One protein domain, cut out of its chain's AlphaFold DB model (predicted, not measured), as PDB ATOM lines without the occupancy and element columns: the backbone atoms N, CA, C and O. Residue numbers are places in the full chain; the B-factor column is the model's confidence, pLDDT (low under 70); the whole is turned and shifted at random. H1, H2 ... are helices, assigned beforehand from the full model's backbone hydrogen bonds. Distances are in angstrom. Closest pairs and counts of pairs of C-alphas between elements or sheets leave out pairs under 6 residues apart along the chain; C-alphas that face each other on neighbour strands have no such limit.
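What this domain is: This is residues 4 to 122 of the 122 residues of an uncharacterized protein of Bacillus cereus (UniProt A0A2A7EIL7). Three helices, H4, H5 and H6, make an up-and-down bundle with their centres in a triangle, and a helical hairpin of H1 and H2 packs on it through H2, which crosses H5. Short H3 sits by H1, and a long loop, residues 47 to 61, leads from it to H4. The printed part has 119 residues with six named helices, H1 to H6 in chain order, and no named strand: all helix. It is compact, with a radius of gyration of the C-alphas of 15.3 A, and only just flat, spanning 51 by 34 by 18 A.

How they stand to each other: H1, residues 4 to 15, touches H2, residues 21 to 38, closest at the C-alphas of Ile 10 and Tyr 31, 5.5 A apart; this hairpin has a shallow tilt of 30 degrees. H3, residues 42 to 46, only just touches H1, with 3 pairs of C-alphas within 8 A, the closest Ile 7 and Leu 45 at 6.2 A. The hub is H5, residues 85 to 105, and H2 touches it at a steep tilt of 42 degrees, the same way, with C-alphas of Glu 30 and Gly 97 closest at 4.2 A. H4, residues 62 to 81, touches H5 at a shallow tilt of 18 degrees, opposite ways, closest at the C-alphas of Thr 79 and Glu 88, 5.4 A. H6, residues 107 to 121, touches H5 with residues 109 to 114 alone, closest at the C-alphas of Ser 110 and Arg 103, 4.9 A. H1 and H6 are apart. Every O i to N i+4 pair is within hydrogen-bond range in H1, H2, H3 and H4; H5 has 16 of 17 and H6 10 of 11.

Where its parts are: H1 begins at C-alpha 4 (224.253, 158.028, 204.015) and is 16.1 A long; H2 is 26.0 A, H4 28.6 A, H5 31.2 A and H6 20.5 A, ending at C-alpha 121 (196.424, 178.525, 211.692).

The domain as a whole: The farthest C-alphas, Phe 52 and Gly 83, are 52.1 A apart. The printed part has no cut, and the link from H3 to H4 is long. Residues 19, 52, 121 and 122 are under pLDDT 70.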
ATOM      1  N   SER A   4     223.563 156.972 204.763       91.94
ATOM      2  CA  SER A   4     224.253 158.028 204.015       91.94
ATOM      3  C   SER A   4     223.323 159.225 203.773       91.94
ATOM      4  O   SER A   4     223.669 160.360 204.097       91.94
ATOM      5  N   THR A   5     222.097 158.960 203.313       95.00
ATOM      6  CA  THR A   5     221.068 159.959 203.020       95.00
ATOM      7  C   THR A   5     220.681 160.743 204.265       95.00
ATOM      8  O   THR A   5     220.656 161.973 204.237       95.00
ATOM      9  N   LEU A   6     220.420 160.051 205.378       95.31
ATOM     10  CA  LEU A   6     220.013 160.697 206.624       95.31
ATOM     11  C   LEU A   6     221.149 161.507 207.260       95.31
ATOM     12  O   LEU A   6     220.933 162.651 207.650       95.31
ATOM     13  N   ILE A   7     222.360 160.952 207.331       94.75
ATOM     14  CA  ILE A   7     223.522 161.637 207.913       94.75
ATOM     15  C   ILE A   7     223.898 162.867 207.092       94.75
ATOM     16  O   ILE A   7     224.117 163.929 207.670       94.75
ATOM     17  N   ASN A   8     223.928 162.761 205.760       94.88
ATOM     18  CA  ASN A   8     224.221 163.903 204.894       94.88
ATOM     19  C   ASN A   8     223.178 165.007 205.070       94.88
ATOM     20  O   ASN A   8     223.547 166.167 205.247       94.88
ATOM     21  N   LYS A   9     221.891 164.641 205.127       96.31
ATOM     22  CA  LYS A   9     220.809 165.589 205.392       96.31
ATOM     23  C   LYS A   9     220.977 166.285 206.744       96.31
ATOM     24  O   LYS A   9     220.883 167.504 206.810       96.31
ATOM     25  N   ILE A  10     221.230 165.542 207.822       95.81
ATOM     26  CA  ILE A  10     221.402 166.136 209.157       95.81
ATOM     27  C   ILE A  10     222.643 167.042 209.180       95.81
ATOM     28  O   ILE A  10     222.564 168.159 209.684       95.81
ATOM     29  N   ARG A  11     223.765 166.627 208.576       94.31
ATOM     30  CA  ARG A  11     224.981 167.455 208.487       94.31
ATOM     31  C   ARG A  11     224.724 168.773 207.765       94.31
ATOM     32  O   ARG A  11     225.063 169.813 208.319       94.31
ATOM     33  N   GLU A  12     224.061 168.736 206.611       94.25
ATOM     34  CA  GLU A  12     223.665 169.931 205.853       94.25
ATOM     35  C   GLU A  12     222.863 170.913 206.724       94.25
ATOM     36  O   GLU A  12     223.159 172.107 206.763       94.25
ATOM     37  N   LEU A  13     221.888 170.404 207.483       93.94
ATOM     38  CA  LEU A  13     221.066 171.213 208.388       93.94
ATOM     39  C   LEU A  13     221.861 171.798 209.564       93.94
ATOM     40  O   LEU A  13     221.534 172.879 210.043       93.94
ATOM     41  N   THR A  14     222.882 171.092 210.053       90.88
ATOM     42  CA  THR A  14     223.690 171.542 211.204       90.88
ATOM     43  C   THR A  14     224.833 172.482 210.829       90.88
ATOM     44  O   THR A  14     225.292 173.240 211.677       90.88
ATOM     45  N   GLN A  15     225.306 172.431 209.582       86.69
ATOM     46  CA  GLN A  15     226.481 173.175 209.113       86.69
ATOM     47  C   GLN A  15     226.137 174.437 208.323       86.69
ATOM     48  O   GLN A  15     227.026 175.230 208.021       86.69
ATOM     49  N   ALA A  16     224.877 174.627 207.943       78.19
ATOM     50  CA  ALA A  16     224.507 175.801 207.177       78.19
ATOM     51  C   ALA A  16     224.635 177.076 208.033       78.19
ATOM     52  O   ALA A  16     224.073 177.199 209.119       78.19
ATOM     53  N   ASN A  17     225.411 178.035 207.519       71.06
ATOM     54  CA  ASN A  17     225.591 179.347 208.130       71.06
ATOM     55  C   ASN A  17     224.328 180.182 207.905       71.06
ATOM     56  O   ASN A  17     224.055 180.626 206.787       71.06
ATOM     57  N   TYR A  18     223.550 180.397 208.962       70.62
ATOM     58  CA  TYR A  18     222.297 181.140 208.883       70.62
ATOM     59  C   TYR A  18     222.487 182.584 209.341       70.62
ATOM     60  O   TYR A  18     222.893 182.839 210.470       70.62
ATOM     61  N   MET A  19     222.143 183.537 208.471       67.31
ATOM     62  CA  MET A  19     222.114 184.965 208.813       67.31
ATOM     63  C   MET A  19     220.810 185.391 209.511       67.31
ATOM     64  O   MET A  19     220.740 186.492 210.045       67.31
ATOM     65  N   PHE A  20     219.780 184.533 209.519       83.12
ATOM     66  CA  PHE A  20     218.438 184.856 210.017       83.12
ATOM     67  C   PHE A  20     217.982 183.867 211.097       83.12
ATOM     68  O   PHE A  20     218.010 182.651 210.879       83.12
ATOM     69  N   ALA A  21     217.517 184.397 212.235       80.25
ATOM     70  CA  ALA A  21     217.068 183.615 213.392       80.25
ATOM     71  C   ALA A  21     215.898 182.669 213.060       80.25
ATOM     72  O   ALA A  21     215.882 181.521 213.497       80.25
ATOM     73  N   ASP A  22     214.970 183.113 212.210       87.62
ATOM     74  CA  ASP A  22     213.801 182.335 211.788       87.62
ATOM     75  C   ASP A  22     214.203 181.035 211.077       87.62
ATOM     76  O   ASP A  22     213.738 179.942 211.406       87.62
ATOM     77  N   ILE A  23     215.129 181.145 210.118       88.81
ATOM     78  CA  ILE A  23     215.636 180.004 209.347       88.81
ATOM     79  C   ILE A  23     216.400 179.054 210.269       88.81
ATOM     80  O   ILE A  23     216.239 177.838 210.162       88.81
ATOM     81  N   MET A  24     217.186 179.602 211.199       90.75
ATOM     82  CA  MET A  24     217.907 178.814 212.193       90.75
ATOM     83  C   MET A  24     216.943 177.971 213.036       90.75
ATOM     84  O   MET A  24     217.155 176.768 213.160       90.75
ATOM     85  N   LEU A  25     215.850 178.550 213.540       93.69
ATOM     86  CA  LEU A  25     214.883 177.833 214.376       93.69
ATOM     87  C   LEU A  25     214.155 176.714 213.612       93.69
ATOM     88  O   LEU A  25     214.006 175.600 214.124       93.69
ATOM     89  N   ILE A  26     213.763 176.969 212.358       95.44
ATOM     90  CA  ILE A  26     213.166 175.950 211.477       95.44
ATOM     91  C   ILE A  26     214.134 174.776 211.302       95.44
ATOM     92  O   ILE A  26     213.754 173.615 211.455       95.44
ATOM     93  N   LYS A  27     215.399 175.067 210.993       95.38
ATOM     94  CA  LYS A  27     216.418 174.056 210.701       95.38
ATOM     95  C   LYS A  27     216.820 173.266 211.938       95.38
ATOM     96  O   LYS A  27     216.979 172.049 211.846       95.38
ATOM     97  N   GLN A  28     216.879 173.928 213.091       95.31
ATOM     98  CA  GLN A  28     217.065 173.284 214.387       95.31
ATOM     99  C   GLN A  28     215.972 172.273 214.686       95.31
ATOM    100  O   GLN A  28     216.264 171.123 215.010       95.31
ATOM    101  N   SER A  29     214.715 172.668 214.508       97.12
ATOM    102  CA  SER A  29     213.605 171.746 214.714       97.12
ATOM    103  C   SER A  29     213.582 170.621 213.667       97.12
ATOM    104  O   SER A  29     213.238 169.489 214.006       97.12
ATOM    105  N   GLU A  30     213.987 170.895 212.418       97.94
ATOM    106  CA  GLU A  30     214.105 169.900 211.336       97.94
ATOM    107  C   GLU A  30     215.136 168.817 211.675       97.94
ATOM    108  O   GLU A  30     214.803 167.631 211.662       97.94
ATOM    109  N   TYR A  31     216.373 169.181 212.032       97.06
ATOM    110  CA  TYR A  31     217.369 168.163 212.372       97.06
ATOM    111  C   TYR A  31     217.060 167.484 213.711       97.06
ATOM    112  O   TYR A  31     217.329 166.292 213.855       97.06
ATOM    113  N   ALA A  32     216.461 168.193 214.676       97.38
ATOM    114  CA  ALA A  32     216.127 167.619 215.975       97.38
ATOM    115  C   ALA A  32     215.113 166.479 215.839       97.38
ATOM    116  O   ALA A  32     215.309 165.419 216.437       97.38
ATOM    117  N   ILE A  33     214.060 166.650 215.028       98.19
ATOM    118  CA  ILE A  33     213.093 165.567 214.820       98.19
ATOM    119  C   ILE A  33     213.706 164.399 214.042       98.19
ATOM    120  O   ILE A  33     213.396 163.253 214.357       98.19
ATOM    121  N   LEU A  34     214.607 164.653 213.086       98.00
ATOM    122  CA  LEU A  34     215.325 163.595 212.369       98.00
ATOM    123  C   LEU A  34     216.210 162.781 213.319       98.00
ATOM    124  O   LEU A  34     216.109 161.556 213.354       98.00
ATOM    125  N   MET A  35     217.019 163.456 214.137       97.38
ATOM    126  CA  MET A  35     217.890 162.795 215.109       97.38
ATOM    127  C   MET A  35     217.087 161.992 216.134       97.38
ATOM    128  O   MET A  35     217.395 160.829 216.373       97.38
ATOM    129  N   GLN A  36     216.014 162.567 216.683       97.31
ATOM    130  CA  GLN A  36     215.150 161.872 217.642       97.31
ATOM    131  C   GLN A  36     214.448 160.664 217.017       97.31
ATOM    132  O   GLN A  36     214.402 159.604 217.630       97.31
ATOM    133  N   THR A  37     213.923 160.809 215.797       97.69
ATOM    134  CA  THR A  37     213.165 159.745 215.124       97.69
ATOM    135  C   THR A  37     214.017 158.512 214.864       97.69
ATOM    136  O   THR A  37     213.517 157.403 215.011       97.69
ATOM    137  N   PHE A  38     215.288 158.695 214.513       96.06
ATOM    138  CA  PHE A  38     216.201 157.604 214.162       96.06
ATOM    139  C   PHE A  38     217.224 157.276 215.258       96.06
ATOM    140  O   PHE A  38     218.139 156.496 215.020       96.06
ATOM    141  N   GLY A  39     217.094 157.871 216.450       94.62
ATOM    142  CA  GLY A  39     218.010 157.629 217.569       94.62
ATOM    143  C   GLY A  39     219.459 158.046 217.296       94.62
ATOM    144  O   GLY A  39     220.381 157.444 217.840       94.62
ATOM    145  N   ILE A  40     219.679 159.055 216.448       93.94
ATOM    146  CA  ILE A  40     221.022 159.516 216.073       93.94
ATOM    147  C   ILE A  40     221.558 160.449 217.156       93.94
ATOM    148  O   ILE A  40     220.976 161.499 217.434       93.94
ATOM    149  N   SER A  41     222.697 160.084 217.738       93.19
ATOM    150  CA  SER A  41     223.455 160.947 218.642       93.19
ATOM    151  C   SER A  41     224.356 161.914 217.865       93.19
ATOM    152  O   SER A  41     224.637 161.732 216.679       93.19
ATOM    153  N   TRP A  42     224.855 162.954 218.537       92.69
ATOM    154  CA  TRP A  42     225.853 163.853 217.945       92.69
ATOM    155  C   TRP A  42     227.163 163.140 217.594       92.69
ATOM    156  O   TRP A  42     227.821 163.527 216.628       92.69
ATOM    157  N   ASP A  43     227.529 162.104 218.348       91.25
ATOM    158  CA  ASP A  43     228.725 161.310 218.075       91.25
ATOM    159  C   ASP A  43     228.539 160.466 216.814       91.25
ATOM    160  O   ASP A  43     229.392 160.519 215.930       91.25
ATOM    161  N   GLU A  44     227.380 159.818 216.657       88.81
ATOM    162  CA  GLU A  44     227.026 159.087 215.431       88.81
ATOM    163  C   GLU A  44     226.972 160.026 214.215       88.81
ATOM    164  O   GLU A  44     227.396 159.676 213.115       88.81
ATOM    165  N   LEU A  45     226.511 161.268 214.395       91.00
ATOM    166  CA  LEU A  45     226.519 162.265 213.324       91.00
ATOM    167  C   LEU A  45     227.945 162.650 212.888       91.00
ATOM    168  O   LEU A  45     228.200 162.863 211.696       91.00
ATOM    169  N   LYS A  46     228.882 162.767 213.834       88.38
ATOM    170  CA  LYS A  46     230.288 163.105 213.559       88.38
ATOM    171  C   LYS A  46     231.036 161.919 212.959       88.38
ATOM    172  O   LYS A  46     231.751 162.091 211.975       88.38
ATOM    173  N   GLN A  47     230.839 160.734 213.520       88.62
ATOM    174  CA  GLN A  47     231.513 159.496 213.150       88.62
ATOM    175  C   GLN A  47     230.472 158.377 212.999       88.62
ATOM    176  O   GLN A  47     230.229 157.639 213.950       88.62
ATOM    177  N   PRO A  48     229.847 158.250 211.814       82.38
ATOM    178  CA  PRO A  48     228.822 157.246 211.578       82.38
ATOM    179  C   PRO A  48     229.404 155.848 211.746       82.38
ATOM    180  O   PRO A  48     230.453 155.525 211.184       82.38
ATOM    181  N   SER A  49     228.710 155.011 212.504       78.81
ATOM    182  CA  SER A  49     229.110 153.640 212.751       78.81
ATOM    183  C   SER A  49     229.053 152.812 211.462       78.81
ATOM    184  O   SER A  49     228.019 152.705 210.788       78.81
ATOM    185  N   ASN A  50     230.162 152.140 211.152       70.38
ATOM    186  CA  ASN A  50     230.251 151.161 210.065       70.38
ATOM    187  C   ASN A  50     229.651 149.802 210.476       70.38
ATOM    188  O   ASN A  50     230.226 148.751 210.198       70.38
ATOM    189  N   THR A  51     228.516 149.799 211.183       70.25
ATOM    190  CA  THR A  51     227.809 148.543 211.470       70.25
ATOM    191  C   THR A  51     227.324 147.894 210.171       70.25
ATOM    192  O   THR A  51     227.106 148.580 209.172       70.25
ATOM    193  N   PHE A  52     227.120 146.570 210.192       60.12
ATOM    194  CA  PHE A  52     226.687 145.760 209.040       60.12
ATOM    195  C   PHE A  52     225.345 146.194 208.410       60.12
ATOM    196  O   PHE A  52     224.975 145.690 207.351       60.12
ATOM    197  N   THR A  53     224.621 147.133 209.028       80.38
ATOM    198  CA  THR A  53     223.355 147.671 208.522       80.38
ATOM    199  C   THR A  53     223.577 149.003 207.805       80.38
ATOM    200  O   THR A  53     224.103 149.960 208.376       80.38
ATOM    201  N   THR A  54     223.104 149.095 206.561       84.00
ATOM    202  CA  THR A  54     223.148 150.310 205.722       84.00
ATOM    203  C   THR A  54     221.990 151.278 205.981       84.00
ATOM    204  O   THR A  54     221.969 152.388 205.444       84.00
ATOM    205  N   CYS A  55     221.040 150.890 206.831       88.88
ATOM    206  CA  CYS A  55     219.821 151.627 207.140       88.88
ATOM    207  C   CYS A  55     219.681 151.933 208.639       88.88
ATOM    208  O   CYS A  55     220.032 151.111 209.481       88.88
ATOM    209  N   TYR A  56     219.094 153.087 208.955       90.50
ATOM    210  CA  TYR A  56     218.492 153.375 210.256       90.50
ATOM    211  C   TYR A  56     217.028 152.944 210.294       90.50
ATOM    212  O   TYR A  56     216.278 153.147 209.325       90.50
ATOM    213  N   GLU A  57     216.628 152.423 211.449       93.06
ATOM    214  CA  GLU A  57     215.244 152.153 211.819       93.06
ATOM    215  C   GLU A  57     214.677 153.317 212.635       93.06
ATOM    216  O   GLU A  57     215.409 154.042 213.312       93.06
ATOM    217  N   MET A  58     213.365 153.526 212.538       95.38
ATOM    218  CA  MET A  58     212.696 154.532 213.355       95.38
ATOM    219  C   MET A  58     212.570 154.017 214.789       95.38
ATOM    220  O   MET A  58     211.980 152.966 215.024       95.38
ATOM    221  N   VAL A  59     213.089 154.789 215.739       96.81
ATOM    222  CA  VAL A  59     212.910 154.578 217.179       96.81
ATOM    223  C   VAL A  59     211.614 155.234 217.658       96.81
ATOM    224  O   VAL A  59     210.942 154.702 218.537       96.81
ATOM    225  N   LEU A  60     211.232 156.374 217.066       96.62
ATOM    226  CA  LEU A  60     209.927 156.984 217.324       96.62
ATOM    227  C   LEU A  60     208.849 156.359 216.447       96.62
ATOM    228  O   LEU A  60     209.004 156.253 215.230       96.62
ATOM    229  N   THR A  61     207.719 156.023 217.060       96.88
ATOM    230  CA  THR A  61     206.541 155.537 216.342       96.88
ATOM    231  C   THR A  61     205.732 156.693 215.757       96.88
ATOM    232  O   THR A  61     205.855 157.848 216.173       96.88
ATOM    233  N   GLU A  62     204.820 156.391 214.832       96.31
ATOM    234  CA  GLU A  62     203.848 157.377 214.353       96.31
ATOM    235  C   GLU A  62     203.029 157.994 215.501       96.31
ATOM    236  O   GLU A  62     202.773 159.197 215.500       96.31
ATOM    237  N   SER A  63     202.667 157.199 216.515       97.69
ATOM    238  CA  SER A  63     201.970 157.687 217.712       97.69
ATOM    239  C   SER A  63     202.798 158.740 218.460       97.69
ATOM    240  O   SER A  63     202.259 159.759 218.892       97.69
ATOM    241  N   ASP A  64     204.114 158.551 218.574       98.06
ATOM    242  CA  ASP A  64     204.995 159.529 219.224       98.06
ATOM    243  C   ASP A  64     205.103 160.824 218.413       98.06
ATOM    244  O   ASP A  64     205.096 161.922 218.977       98.06
ATOM    245  N   LEU A  65     205.129 160.712 217.082       98.19
ATOM    246  CA  LEU A  65     205.098 161.866 216.183       98.19
ATOM    247  C   LEU A  65     203.767 162.628 216.281       98.19
ATOM    248  O   LEU A  65     203.777 163.858 216.316       98.19
ATOM    249  N   ARG A  66     202.634 161.925 216.396       98.00
ATOM    250  CA  ARG A  66     201.309 162.536 216.611       98.00
ATOM    251  C   ARG A  66     201.241 163.280 217.946       98.00
ATOM    252  O   ARG A  66     200.833 164.434 217.965       98.00
ATOM    253  N   LYS A  67     201.760 162.698 219.033       97.88
ATOM    254  CA  LYS A  67     201.860 163.386 220.336       97.88
ATOM    255  C   LYS A  67     202.702 164.663 220.260       97.88
ATOM    256  O   LYS A  67     202.352 165.671 220.874       97.88
ATOM    257  N   LYS A  68     203.808 164.645 219.507       97.50
ATOM    258  CA  LYS A  68     204.626 165.847 219.269       97.50
ATOM    259  C   LYS A  68     203.859 166.905 218.476       97.50
ATOM    260  O   LYS A  68     203.907 168.073 218.853       97.50
ATOM    261  N   LEU A  69     203.123 166.512 217.433       97.69
ATOM    262  CA  LEU A  69     202.242 167.427 216.705       97.69
ATOM    263  C   LEU A  69     201.211 168.063 217.647       97.69
ATOM    264  O   LEU A  69     201.092 169.286 217.669       97.69
ATOM    265  N   ASP A  70     200.522 167.262 218.459       97.19
ATOM    266  CA  ASP A  70     199.520 167.753 219.409       97.19
ATOM    267  C   ASP A  70     200.111 168.776 220.383       97.19
ATOM    268  O   ASP A  70     199.459 169.766 220.721       97.19
ATOM    269  N   TRP A  71     201.361 168.588 220.816       96.69
ATOM    270  CA  TRP A  71     202.059 169.574 221.638       96.69
ATOM    271  C   TRP A  71     202.247 170.911 220.907       96.69
ATOM    272  O   TRP A  71     201.915 171.955 221.475       96.69
ATOM    273  N   TYR A  72     202.705 170.903 219.648       96.69
ATOM    274  CA  TYR A  72     202.833 172.130 218.848       96.69
ATOM    275  C   TYR A  72     201.483 172.830 218.670       96.69
ATOM    276  O   TYR A  72     201.370 174.031 218.909       96.69
ATOM    277  N   LEU A  73     200.447 172.075 218.300       96.38
ATOM    278  CA  LEU A  73     199.099 172.589 218.054       96.38
ATOM    279  C   LEU A  73     198.471 173.206 219.310       96.38
ATOM    280  O   LEU A  73     197.945 174.320 219.267       96.38
ATOM    281  N   ASN A  74     198.575 172.521 220.449       96.38
ATOM    282  CA  ASN A  74     198.082 173.033 221.727       96.38
ATOM    283  C   ASN A  74     198.865 174.262 222.194       96.38
ATOM    284  O   ASN A  74     198.279 175.183 222.764       96.38
ATOM    285  N   THR A  75     200.176 174.295 221.951       95.62
ATOM    286  CA  THR A  75     201.010 175.450 222.295       95.62
ATOM    287  C   THR A  75     200.626 176.659 221.449       95.62
ATOM    288  O   THR A  75     200.365 177.712 222.024       95.62
ATOM    289  N   LEU A  76     200.465 176.498 220.127       95.00
ATOM    290  CA  LEU A  76     199.991 177.562 219.231       95.00
ATOM    291  C   LEU A  76     198.634 178.120 219.655       95.00
ATOM    292  O   LEU A  76     198.443 179.333 219.700       95.00
ATOM    293  N   LYS A  77     197.688 177.240 219.994       94.38
ATOM    294  CA  LYS A  77     196.373 177.657 220.483       94.38
ATOM    295  C   LYS A  77     196.502 178.525 221.739       94.38
ATOM    296  O   LYS A  77     195.960 179.626 221.783       94.38
ATOM    297  N   ARG A  78     197.278 178.073 222.728       95.12
ATOM    298  CA  ARG A  78     197.482 178.799 223.993       95.12
ATOM    299  C   ARG A  78     198.213 180.127 223.808       95.12
ATOM    300  O   ARG A  78     197.904 181.082 224.514       95.12
ATOM    301  N   THR A  79     199.195 180.203 222.909       95.12
ATOM    302  CA  THR A  79     199.918 181.456 222.645       95.12
ATOM    303  C   THR A  79     199.012 182.480 221.973       95.12
ATOM    304  O   THR A  79     199.051 183.642 222.373       95.12
ATOM    305  N   LYS A  80     198.140 182.045 221.049       92.75
ATOM    306  CA  LYS A  80     197.104 182.892 220.434       92.75
ATOM    307  C   LYS A  80     196.118 183.426 221.473       92.75
ATOM    308  O   LYS A  80     195.911 184.630 221.556       92.75
ATOM    309  N   GLU A  81     195.569 182.546 222.312       94.69
ATOM    310  CA  GLU A  81     194.620 182.914 223.379       94.69
ATOM    311  C   GLU A  81     195.200 183.940 224.365       94.69
ATOM    312  O   GLU A  81     194.469 184.762 224.911       94.69
ATOM    313  N   LYS A  82     196.518 183.906 224.589       96.06
ATOM    314  CA  LYS A  82     197.226 184.806 225.509       96.06
ATOM    315  C   LYS A  82     197.838 186.041 224.839       96.06
ATOM    316  O   LYS A  82     198.467 186.833 225.535       96.06
ATOM    317  N   GLY A  83     197.716 186.195 223.519       95.00
ATOM    318  CA  GLY A  83     198.333 187.303 222.779       95.00
ATOM    319  C   GLY A  83     199.869 187.294 222.797       95.00
ATOM    320  O   GLY A  83     200.498 188.346 222.713       95.00
ATOM    321  N   LEU A  84     200.501 186.122 222.927       95.62
ATOM    322  CA  LEU A  84     201.958 185.972 223.015       95.62
ATOM    323  C   LEU A  84     202.586 185.886 221.616       95.62
ATOM    324  O   LEU A  84     203.081 184.834 221.217       95.62
ATOM    325  N   ILE A  85     202.559 186.999 220.878       93.81
ATOM    326  CA  ILE A  85     202.890 187.065 219.440       93.81
ATOM    327  C   ILE A  85     204.286 186.500 219.124       93.81
ATOM    328  O   ILE A  85     204.436 185.718 218.189       93.81
ATOM    329  N   HIS A  86     205.307 186.850 219.913       93.81
ATOM    330  CA  HIS A  86     206.670 186.354 219.684       93.81
ATOM    331  C   HIS A  86     206.773 184.832 219.848       93.81
ATOM    332  O   HIS A  86     207.322 184.153 218.984       93.81
ATOM    333  N   ILE A  87     206.169 184.284 220.907       94.56
ATOM    334  CA  ILE A  87     206.187 182.840 221.181       94.56
ATOM    335  C   ILE A  87     205.350 182.094 220.136       94.56
ATOM    336  O   ILE A  87     205.747 181.032 219.668       94.56
ATOM    337  N   GLU A  88     204.209 182.651 219.722       94.75
ATOM    338  CA  GLU A  88     203.414 182.085 218.630       94.75
ATOM    339  C   GLU A  88     204.264 181.919 217.364       94.75
ATOM    340  O   GLU A  88     204.239 180.858 216.734       94.75
ATOM    341  N   GLN A  89     205.038 182.945 217.007       94.62
ATOM    342  CA  GLN A  89     205.880 182.919 215.821       94.62
ATOM    343  C   GLN A  89     207.004 181.876 215.927       94.62
ATOM    344  O   GLN A  89     207.212 181.106 214.987       94.62
ATOM    345  N   GLU A  90     207.671 181.778 217.077       95.06
ATOM    346  CA  GLU A  90     208.677 180.738 217.330       95.06
ATOM    347  C   GLU A  90     208.089 179.331 217.184       95.06
ATOM    348  O   GLU A  90     208.668 178.463 216.527       95.06
ATOM    349  N   VAL A  91     206.896 179.095 217.736       95.75
ATOM    350  CA  VAL A  91     206.232 177.791 217.651       95.75
ATOM    351  C   VAL A  91     205.819 177.472 216.213       95.75
ATOM    352  O   VAL A  91     205.931 176.316 215.806       95.75
ATOM    353  N   LYS A  92     205.421 178.466 215.402       95.56
ATOM    354  CA  LYS A  92     205.169 178.270 213.960       95.56
ATOM    355  C   LYS A  92     206.428 177.820 213.223       95.56
ATOM    356  O   LYS A  92     206.361 176.873 212.440       95.56
ATOM    357  N   PHE A  93     207.569 178.449 213.496       96.06
ATOM    358  CA  PHE A  93     208.848 178.073 212.894       96.06
ATOM    359  C   PHE A  93     209.299 176.673 213.319       96.06
ATOM    360  O   PHE A  93     209.689 175.867 212.471       96.06
ATOM    361  N   MET A  94     209.170 176.331 214.602       97.00
ATOM    362  CA  MET A  94     209.463 174.974 215.067       97.00
ATOM    363  C   MET A  94     208.518 173.940 214.441       97.00
ATOM    364  O   MET A  94     208.977 172.903 213.964       97.00
ATOM    365  N   LEU A  95     207.213 174.225 214.363       97.50
ATOM    366  CA  LEU A  95     206.242 173.344 213.710       97.50
ATOM    367  C   LEU A  95     206.586 173.135 212.230       97.50
ATOM    368  O   LEU A  95     206.536 172.009 211.740       97.50
ATOM    369  N   GLN A  96     206.992 174.186 211.518       97.12
ATOM    370  CA  GLN A  96     207.455 174.069 210.137       97.12
ATOM    371  C   GLN A  96     208.688 173.161 210.025       97.12
ATOM    372  O   GLN A  96     208.724 172.283 209.162       97.12
ATOM    373  N   GLY A  97     209.672 173.322 210.911       97.69
ATOM    374  CA  GLY A  97     210.845 172.450 210.967       97.69
ATOM    375  C   GLY A  97     210.482 170.992 211.252       97.69
ATOM    376  O   GLY A  97     210.928 170.092 210.543       97.69
ATOM    377  N   PHE A  98     209.599 170.758 212.226       98.44
ATOM    378  CA  PHE A  98     209.045 169.438 212.524       98.44
ATOM    379  C   PHE A  98     208.390 168.804 211.287       98.44
ATOM    380  O   PHE A  98     208.721 167.674 210.926       98.44
ATOM    381  N   LEU A  99     207.516 169.535 210.587       98.38
ATOM    382  CA  LEU A  99     206.834 169.051 209.383       98.38
ATOM    383  C   LEU A  99     207.812 168.733 208.245       98.38
ATOM    384  O   LEU A  99     207.631 167.717 207.567       98.38
ATOM    385  N   ASN A 100     208.846 169.558 208.052       98.25
ATOM    386  CA  ASN A 100     209.912 169.315 207.077       98.25
ATOM    387  C   ASN A 100     210.697 168.039 207.409       98.25
ATOM    388  O   ASN A 100     210.938 167.220 206.523       98.25
ATOM    389  N   GLY A 101     211.042 167.840 208.683       98.19
ATOM    390  CA  GLY A 101     211.747 166.645 209.130       98.19
ATOM    391  C   GLY A 101     210.902 165.383 208.955       98.19
ATOM    392  O   GLY A 101     211.386 164.406 208.393       98.19
ATOM    393  N   VAL A 102     209.612 165.418 209.317       98.38
ATOM    394  CA  VAL A 102     208.681 164.304 209.050       98.38
ATOM    395  C   VAL A 102     208.553 164.043 207.550       98.38
ATOM    396  O   VAL A 102     208.562 162.891 207.127       98.38
ATOM    397  N   ARG A 103     208.497 165.093 206.718       98.38
ATOM    398  CA  ARG A 103     208.379 164.957 205.256       98.38
ATOM    399  C   ARG A 103     209.536 164.178 204.653       98.38
ATOM    400  O   ARG A 103     209.318 163.429 203.710       98.38
ATOM    401  N   PHE A 104     210.740 164.360 205.190       98.00
ATOM    402  CA  PHE A 104     211.947 163.719 204.681       98.00
ATOM    403  C   PHE A 104     211.871 162.188 204.721       98.00
ATOM    404  O   PHE A 104     212.337 161.538 203.791       98.00
ATOM    405  N   PHE A 105     211.266 161.603 205.761       96.56
ATOM    406  CA  PHE A 105     211.169 160.145 205.904       96.56
ATOM    407  C   PHE A 105     209.756 159.581 205.723       96.56
ATOM    408  O   PHE A 105     209.608 158.389 205.463       96.56
ATOM    409  N   ASN A 106     208.717 160.406 205.855       97.25
ATOM    410  CA  ASN A 106     207.327 160.011 205.659       97.25
ATOM    411  C   ASN A 106     206.501 161.181 205.076       97.25
ATOM    412  O   ASN A 106     205.794 161.891 205.804       97.25
ATOM    413  N   PRO A 107     206.561 161.394 203.744       97.50
ATOM    414  CA  PRO A 107     205.843 162.479 203.073       97.50
ATOM    415  C   PRO A 107     204.328 162.439 203.292       97.50
ATOM    416  O   PRO A 107     203.706 163.488 203.457       97.50
ATOM    417  N   LYS A 108     203.739 161.235 203.333       97.69
ATOM    418  CA  LYS A 108     202.300 161.043 203.543       97.69
ATOM    419  C   LYS A 108     201.873 161.560 204.918       97.69
ATOM    420  O   LYS A 108     200.974 162.392 205.000       97.69
ATOM    421  N   LEU A 109     202.570 161.137 205.974       97.31
ATOM    422  CA  LEU A 109     202.285 161.571 207.343       97.31
ATOM    423  C   LEU A 109     202.497 163.082 207.522       97.31
ATOM    424  O   LEU A 109     201.679 163.754 208.144       97.31
ATOM    425  N   SER A 110     203.551 163.644 206.922       97.88
ATOM    426  CA  SER A 110     203.771 165.098 206.911       97.88
ATOM    427  C   SER A 110     202.618 165.853 206.243       97.88
ATOM    428  O   SER A 110     202.216 166.915 206.722       97.88
ATOM    429  N   GLY A 111     202.053 165.304 205.162       97.69
ATOM    430  CA  GLY A 111     200.868 165.847 204.499       97.69
ATOM    431  C   GLY A 111     199.645 165.865 205.416       97.69
ATOM    432  O   GLY A 111     199.011 166.908 205.567       97.69
ATOM    433  N   GLU A 112     199.366 164.753 206.100       96.94
ATOM    434  CA  GLU A 112     198.294 164.676 207.104       96.94
ATOM    435  C   GLU A 112     198.484 165.713 208.220       96.94
ATOM    436  O   GLU A 112     197.561 166.458 208.554       96.94
ATOM    437  N   PHE A 113     199.699 165.817 208.764       97.50
ATOM    438  CA  PHE A 113     200.020 166.766 209.831       97.50
ATOM    439  C   PHE A 113     199.886 168.220 209.374       97.50
ATOM    440  O   PHE A 113     199.390 169.061 210.121       97.50
ATOM    441  N   SER A 114     200.277 168.511 208.134       96.00
ATOM    442  CA  SER A 114     200.168 169.845 207.540       96.00
ATOM    443  C   SER A 114     198.703 170.280 207.399       96.00
ATOM    444  O   SER A 114     198.379 171.431 207.689       96.00
ATOM    445  N   LEU A 115     197.798 169.365 207.028       94.88
ATOM    446  CA  LEU A 115     196.354 169.637 206.970       94.88
ATOM    447  C   LEU A 115     195.763 169.937 208.353       94.88
ATOM    448  O   LEU A 115     194.916 170.820 208.484       94.88
ATOM    449  N   LEU A 116     196.210 169.226 209.391       92.88
ATOM    450  CA  LEU A 116     195.789 169.484 210.772       92.88
ATOM    451  C   LEU A 116     196.305 170.837 211.276       92.88
ATOM    452  O   LEU A 116     195.540 171.609 211.849       92.88
ATOM    453  N   ALA A 117     197.573 171.153 211.009       91.19
ATOM    454  CA  ALA A 117     198.178 172.432 211.368       91.19
ATOM    455  C   ALA A 117     197.502 173.621 210.673       91.19
ATOM    456  O   ALA A 117     197.309 174.666 211.295       91.19
ATOM    457  N   TYR A 118     197.101 173.460 209.409       88.75
ATOM    458  CA  TYR A 118     196.398 174.502 208.663       88.75
ATOM    459  C   TYR A 118     195.089 174.916 209.347       88.75
ATOM    460  O   TYR A 118     194.865 176.108 209.522       88.75
ATOM    461  N   LYS A 119     194.291 173.956 209.838       81.75
ATOM    462  CA  LYS A 119     193.005 174.221 210.515       81.75
ATOM    463  C   LYS A 119     193.116 175.050 211.797       81.75
ATOM    464  O   LYS A 119     192.126 175.629 212.221       81.75
ATOM    465  N   ILE A 120     194.276 175.045 212.452       75.38
ATOM    466  CA  ILE A 120     194.525 175.843 213.666       75.38
ATOM    467  C   ILE A 120     195.156 177.196 213.323       75.38
ATOM    468  O   ILE A 120     195.072 178.147 214.105       75.38
ATOM    469  N   ASN A 121     195.815 177.291 212.168       66.19
ATOM    470  CA  ASN A 121     196.424 178.525 211.692       66.19
ATOM    471  C   ASN A 121     195.434 179.451 210.976       66.19
ATOM    472  O   ASN A 121     195.617 180.660 211.110       66.19
ATOM    473  N   SER A 122     194.437 178.898 210.273       60.44
ATOM    474  CA  SER A 122     193.266 179.610 209.732       60.44
ATOM    475  C   SER A 122     192.366 180.140 210.839       60.44
ATOM    476  O   SER A 122     191.931 181.302 210.725       60.44
TER     477      SER A 122